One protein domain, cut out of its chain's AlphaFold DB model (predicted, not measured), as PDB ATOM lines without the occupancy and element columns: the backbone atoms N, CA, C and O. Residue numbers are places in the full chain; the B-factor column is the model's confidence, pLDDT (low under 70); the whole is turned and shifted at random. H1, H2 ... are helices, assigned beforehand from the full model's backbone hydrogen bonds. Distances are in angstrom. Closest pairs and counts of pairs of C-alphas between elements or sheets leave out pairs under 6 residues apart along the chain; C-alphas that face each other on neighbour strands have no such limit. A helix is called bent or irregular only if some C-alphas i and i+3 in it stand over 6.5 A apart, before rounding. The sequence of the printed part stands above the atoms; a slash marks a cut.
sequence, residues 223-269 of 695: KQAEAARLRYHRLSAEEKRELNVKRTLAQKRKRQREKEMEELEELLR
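Overview. This is residues 223 to 269 of the 695 residues of an uncharacterized protein of Syphacia muris (UniProt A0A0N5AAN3). Two helices, a short H1 and a much longer H2, make an open, uneven V, with the corner at the tight link of residues 235 and 236 and nothing filling the space between the arms. The free ends of the arms, residues 223 to 231 of H1 and 244 to 269 of H2, stick out from that corner. The printed part has 47 residues with two named helices, H1 then H2, and no named strand, and its class is all helix. It is extended, with a radius of gyration of the C-alphas of 16.4 A, and flat, spanning 49 by 25 by 5 A.

Arrangement. Start with H1, residues 223 to 234, and go on past the tight link to H2, residues 237 to 269. The two are close but not clearly touching, with 1 pair of C-alphas within 8 A. Look there at Tyr 232 and Lys 240, whose C-alphas are the closest of the two helices, 7.3 A apart. The helices run opposite ways at a steep tilt of 48 degrees. In H1 every O i to N i+4 pair is within hydrogen-bond range; in H2 28 of 29 are.

Along the chain. Find C-alpha 223 at (26.539, -56.555, 22.050); from there H1 runs 16.6 A to C-alpha 234. Next find C-alpha 237 at (26.055, -32.918, 19.721), where H2 begins; it runs 47.3 A to C-alpha 269 at (39.389, -48.372, 62.421). Neither helix is bent.

Size, cuts and confidence. The two C-alphas farthest apart are those of Arg 234 and Arg 269, 48.9 A. The printed part has no cut and no long link. In the B-factor column you will find a mean pLDDT of 80.9 for the printed part, with residues 261, 264 to 265 and 267 to 269 under 70.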
ATOM      1  N   LYS A 223      27.803 -56.945  22.702       86.00
ATOM      2  CA  LYS A 223      26.539 -56.555  22.050       86.00
ATOM      3  C   LYS A 223      25.813 -55.407  22.767       86.00
ATOM      4  O   LYS A 223      25.164 -54.582  22.127       86.00
ATOM      5  N   GLN A 224      25.927 -55.314  24.095       86.94
ATOM      6  CA  GLN A 224      25.424 -54.163  24.856       86.94
ATOM      7  C   GLN A 224      26.272 -52.900  24.636       86.94
ATOM      8  O   GLN A 224      25.707 -51.818  24.494       86.94
ATOM      9  N   ALA A 225      27.599 -53.023  24.557       84.94
ATOM     10  CA  ALA A 225      28.504 -51.915  24.258       84.94
ATOM     11  C   ALA A 225      28.329 -51.399  22.819       84.94
ATOM     12  O   ALA A 225      28.309 -50.192  22.600       84.94
ATOM     13  N   GLU A 226      28.124 -52.288  21.849       82.19
ATOM     14  CA  GLU A 226      27.784 -51.964  20.462       82.19
ATOM     15  C   GLU A 226      26.434 -51.233  20.374       82.19
ATOM     16  O   GLU A 226      26.352 -50.141  19.811       82.19
ATOM     17  N   ALA A 227      25.387 -51.757  21.020       78.56
ATOM     18  CA  ALA A 227      24.089 -51.086  21.093       78.56
ATOM     19  C   ALA A 227      24.165 -49.715  21.800       78.56
ATOM     20  O   ALA A 227      23.428 -48.792  21.443       78.56
ATOM     21  N   ALA A 228      25.065 -49.555  22.777       83.31
ATOM     22  CA  ALA A 228      25.350 -48.270  23.412       83.31
ATOM     23  C   ALA A 228      26.119 -47.314  22.480       83.31
ATOM     24  O   ALA A 228      25.766 -46.139  22.416       83.31
ATOM     25  N   ARG A 229      27.099 -47.802  21.703       85.62
ATOM     26  CA  ARG A 229      27.803 -47.030  20.660       85.62
ATOM     27  C   ARG A 229      26.841 -46.551  19.571       85.62
ATOM     28  O   ARG A 229      26.858 -45.374  19.238       85.62
ATOM     29  N   LEU A 230      25.948 -47.412  19.083       83.88
ATOM     30  CA  LEU A 230      24.921 -47.056  18.092       83.88
ATOM     31  C   LEU A 230      23.909 -46.032  18.630       83.88
ATOM     32  O   LEU A 230      23.475 -45.150  17.891       83.88
ATOM     33  N   ARG A 231      23.560 -46.095  19.925       79.19
ATOM     34  CA  ARG A 231      22.784 -45.034  20.592       79.19
ATOM     35  C   ARG A 231      23.580 -43.733  20.699       79.19
ATOM     36  O   ARG A 231      23.051 -42.690  20.339       79.19
ATOM     37  N   TYR A 232      24.847 -43.790  21.115       83.44
ATOM     38  CA  TYR A 232      25.733 -42.623  21.180       83.44
ATOM     39  C   TYR A 232      25.932 -41.970  19.810       83.44
ATOM     40  O   TYR A 232      25.920 -40.751  19.714       83.44
ATOM     41  N   HIS A 233      26.027 -42.745  18.730       85.00
ATOM     42  CA  HIS A 233      26.125 -42.206  17.375       85.00
ATOM     43  C   HIS A 233      24.863 -41.427  16.958       85.00
ATOM     44  O   HIS A 233      24.978 -40.422  16.261       85.00
ATOM     45  N   ARG A 234      23.677 -41.866  17.406       84.38
ATOM     46  CA  ARG A 234      22.369 -41.258  17.089       84.38
ATOM     47  C   ARG A 234      21.966 -40.078  17.984       84.38
ATOM     48  O   ARG A 234      21.015 -39.392  17.638       84.38
ATOM     49  N   LEU A 235      22.658 -39.847  19.101       85.75
ATOM     50  CA  LEU A 235      22.460 -38.671  19.963       85.75
ATOM     51  C   LEU A 235      23.032 -37.401  19.298       85.75
ATOM     52  O   LEU A 235      24.065 -37.462  18.623       85.75
ATOM     53  N   SER A 236      22.399 -36.247  19.506       87.38
ATOM     54  CA  SER A 236      22.860 -34.943  19.011       87.38
ATOM     55  C   SER A 236      24.180 -34.508  19.670       87.38
ATOM     56  O   SER A 236      24.620 -35.080  20.671       87.38
ATOM     57  N   ALA A 237      24.843 -33.485  19.120       81.81
ATOM     58  CA  ALA A 237      26.055 -32.918  19.721       81.81
ATOM     59  C   ALA A 237      25.813 -32.365  21.141       81.81
ATOM     60  O   ALA A 237      26.698 -32.437  21.994       81.81
ATOM     61  N   GLU A 238      24.610 -31.866  21.412       83.12
ATOM     62  CA  GLU A 238      24.217 -31.282  22.698       83.12
ATOM     63  C   GLU A 238      23.813 -32.368  23.696       83.12
ATOM     64  O   GLU A 238      24.320 -32.393  24.817       83.12
ATOM     65  N   GLU A 239      23.033 -33.363  23.261       85.00
ATOM     66  CA  GLU A 239      22.702 -34.528  24.088       85.00
ATOM     67  C   GLU A 239      23.966 -35.315  24.492       85.00
ATOM     68  O   GLU A 239      24.059 -35.836  25.606       85.00
ATOM     69  N   LYS A 240      24.987 -35.363  23.620       87.38
ATOM     70  CA  LYS A 240      26.321 -35.910  23.935       87.38
ATOM     71  C   LYS A 240      27.042 -35.095  25.012       87.38
ATOM     72  O   LYS A 240      27.668 -35.690  25.894       87.38
ATOM     73  N   ARG A 241      26.971 -33.757  24.974       86.56
ATOM     74  CA  ARG A 241      27.532 -32.881  26.023       86.56
ATOM     75  C   ARG A 241      26.817 -33.125  27.353       86.56
ATOM     76  O   ARG A 241      27.482 -33.430  28.342       86.56
ATOM     77  N   GLU A 242      25.484 -33.119  27.363       84.00
ATOM     78  CA  GLU A 242      24.688 -33.435  28.554       84.00
ATOM     79  C   GLU A 242      25.002 -34.817  29.133       84.00
ATOM     80  O   GLU A 242      25.178 -34.949  30.344       84.00
ATOM     81  N   LEU A 243      25.072 -35.858  28.297       85.44
ATOM     82  CA  LEU A 243      25.343 -37.222  28.750       85.44
ATOM     83  C   LEU A 243      26.722 -37.323  29.418       85.44
ATOM     84  O   LEU A 243      26.869 -38.018  30.424       85.44
ATOM     85  N   ASN A 244      27.715 -36.593  28.903       86.81
ATOM     86  CA  ASN A 244      29.043 -36.526  29.504       86.81
ATOM     87  C   ASN A 244      29.060 -35.707  30.807       86.81
ATOM     88  O   ASN A 244      29.672 -36.162  31.771       86.81
ATOM     89  N   VAL A 245      28.325 -34.592  30.912       88.62
ATOM     90  CA  VAL A 245      28.155 -33.845  32.180       88.62
ATOM     91  C   VAL A 245      27.421 -34.686  33.234       88.62
ATOM     92  O   VAL A 245      27.833 -34.759  34.392       88.62
ATOM     93  N   LYS A 246      26.369 -35.410  32.838       88.44
ATOM     94  CA  LYS A 246      25.643 -36.349  33.708       88.44
ATOM     95  C   LYS A 246      26.552 -37.503  34.156       88.44
ATOM     96  O   LYS A 246      26.489 -37.912  35.315       88.44
ATOM     97  N   ARG A 247      27.456 -37.978  33.288       86.19
ATOM     98  CA  ARG A 247      28.487 -38.981  33.612       86.19
ATOM     99  C   ARG A 247      29.543 -38.450  34.586       86.19
ATOM    100  O   ARG A 247      29.842 -39.151  35.552       86.19
ATOM    101  N   THR A 248      30.092 -37.249  34.387       87.56
ATOM    102  CA  THR A 248      31.092 -36.676  35.308       87.56
ATOM    103  C   THR A 248      30.482 -36.350  36.668       87.56
ATOM    104  O   THR A 248      31.087 -36.678  37.687       87.56
ATOM    105  N   LEU A 249      29.251 -35.826  36.718       85.94
ATOM    106  CA  LEU A 249      28.517 -35.612  37.971       85.94
ATOM    107  C   LEU A 249      28.245 -36.935  38.707       85.94
ATOM    108  O   LEU A 249      28.473 -37.028  39.914       85.94
ATOM    109  N   ALA A 250      27.811 -37.980  37.993       83.31
ATOM    110  CA  ALA A 250      27.615 -39.309  38.571       83.31
ATOM    111  C   ALA A 250      28.932 -39.929  39.074       83.31
ATOM    112  O   ALA A 250      28.942 -40.577  40.118       83.31
ATOM    113  N   GLN A 251      30.050 -39.697  38.380       85.69
ATOM    114  CA  GLN A 251      31.375 -40.158  38.797       85.69
ATOM    115  C   GLN A 251      31.925 -39.352  39.987       85.69
ATOM    116  O   GLN A 251      32.529 -39.951  40.875       85.69
ATOM    117  N   LYS A 252      31.643 -38.042  40.080       86.94
ATOM    118  CA  LYS A 252      31.925 -37.219  41.271       86.94
ATOM    119  C   LYS A 252      31.112 -37.714  42.473       86.94
ATOM    120  O   LYS A 252      31.702 -38.018  43.498       86.94
ATOM    121  N   ARG A 253      29.800 -37.946  42.313       78.50
ATOM    122  CA  ARG A 253      28.923 -38.569  43.332       78.50
ATOM    123  C   ARG A 253      29.234 -40.045  43.629       78.50
ATOM    124  O   ARG A 253      28.712 -40.593  44.598       78.50
ATOM    125  N   LYS A 254      30.021 -40.730  42.793       85.19
ATOM    126  CA  LYS A 254      30.566 -42.061  43.101       85.19
ATOM    127  C   LYS A 254      31.812 -41.916  43.973       85.19
ATOM    128  O   LYS A 254      31.789 -42.418  45.081       85.19
ATOM    129  N   ARG A 255      32.811 -41.143  43.527       83.44
ATOM    130  CA  ARG A 255      34.033 -40.843  44.298       83.44
ATOM    131  C   ARG A 255      33.741 -40.227  45.665       83.44
ATOM    132  O   ARG A 255      34.418 -40.564  46.619       83.44
ATOM    133  N   GLN A 256      32.734 -39.361  45.756       81.56
ATOM    134  CA  GLN A 256      32.270 -38.799  47.022       81.56
ATOM    135  C   GLN A 256      31.762 -39.901  47.960       81.56
ATOM    136  O   GLN A 256      32.283 -40.020  49.053       81.56
ATOM    137  N   ARG A 257      30.841 -40.768  47.516       72.00
ATOM    138  CA  ARG A 257      30.347 -41.891  48.338       72.00
ATOM    139  C   ARG A 257      31.384 -42.979  48.607       72.00
ATOM    140  O   ARG A 257      31.198 -43.768  49.520       72.00
ATOM    141  N   GLU A 258      32.425 -43.071  47.788       76.19
ATOM    142  CA  GLU A 258      33.568 -43.945  48.055       76.19
ATOM    143  C   GLU A 258      34.461 -43.337  49.136       76.19
ATOM    144  O   GLU A 258      34.769 -44.048  50.078       76.19
ATOM    145  N   LYS A 259      34.731 -42.023  49.097       83.31
ATOM    146  CA  LYS A 259      35.363 -41.297  50.210       83.31
ATOM    147  C   LYS A 259      34.540 -41.372  51.494       83.31
ATOM    148  O   LYS A 259      35.083 -41.787  52.495       83.31
ATOM    149  N   GLU A 260      33.240 -41.081  51.459       75.31
ATOM    150  CA  GLU A 260      32.346 -41.182  52.630       75.31
ATOM    151  C   GLU A 260      32.319 -42.611  53.216       75.31
ATOM    152  O   GLU A 260      32.086 -42.785  54.406       75.31
ATOM    153  N   MET A 261      32.547 -43.652  52.403       69.69
ATOM    154  CA  MET A 261      32.672 -45.043  52.865       69.69
ATOM    155  C   MET A 261      34.066 -45.365  53.421       69.69
ATOM    156  O   MET A 261      34.155 -46.079  54.410       69.69
ATOM    157  N   GLU A 262      35.123 -44.855  52.790       73.62
ATOM    158  CA  GLU A 262      36.535 -45.009  53.179       73.62
ATOM    159  C   GLU A 262      36.829 -44.255  54.489       73.62
ATOM    160  O   GLU A 262      37.433 -44.806  55.396       73.62
ATOM    161  N   GLU A 263      36.271 -43.055  54.642       75.88
ATOM    162  CA  GLU A 263      36.229 -42.222  55.850       75.88
ATOM    163  C   GLU A 263      35.424 -42.888  56.978       75.88
ATOM    164  O   GLU A 263      35.855 -42.894  58.128       75.88
ATOM    165  N   LEU A 264      34.294 -43.541  56.663       67.38
ATOM    166  CA  LEU A 264      33.562 -44.373  57.629       67.38
ATOM    167  C   LEU A 264      34.336 -45.639  58.035       67.38
ATOM    168  O   LEU A 264      34.178 -46.093  59.167       67.38
ATOM    169  N   GLU A 265      35.130 -46.224  57.135       68.56
ATOM    170  CA  GLU A 265      35.982 -47.391  57.398       68.56
ATOM    171  C   GLU A 265      37.231 -47.000  58.210       68.56
ATOM    172  O   GLU A 265      37.618 -47.719  59.129       68.56
ATOM    173  N   GLU A 266      37.789 -45.811  57.967       73.62
ATOM    174  CA  GLU A 266      38.868 -45.209  58.750       73.62
ATOM    175  C   GLU A 266      38.394 -44.789  60.151       73.62
ATOM    176  O   GLU A 266      39.038 -45.164  61.128       73.62
ATOM    177  N   LEU A 267      37.219 -44.163  60.293       64.38
ATOM    178  CA  LEU A 267      36.576 -43.932  61.597       64.38
ATOM    179  C   LEU A 267      36.239 -45.245  62.317       64.38
ATOM    180  O   LEU A 267      36.398 -45.341  63.531       64.38
ATOM    181  N   LEU A 268      35.799 -46.291  61.607       59.72
ATOM    182  CA  LEU A 268      35.609 -47.630  62.189       59.72
ATOM    183  C   LEU A 268      36.925 -48.287  62.622       59.72
ATOM    184  O   LEU A 268      36.900 -49.144  63.499       59.72
ATOM    185  N   ARG A 269      38.058 -47.906  62.029       65.50
ATOM    186  CA  ARG A 269      39.389 -48.372  62.421       65.50
ATOM    187  C   ARG A 269      39.929 -47.578  63.615       65.50
ATOM    188  O   ARG A 269      40.322 -48.193  64.597       65.50
TER     189      ARG A 269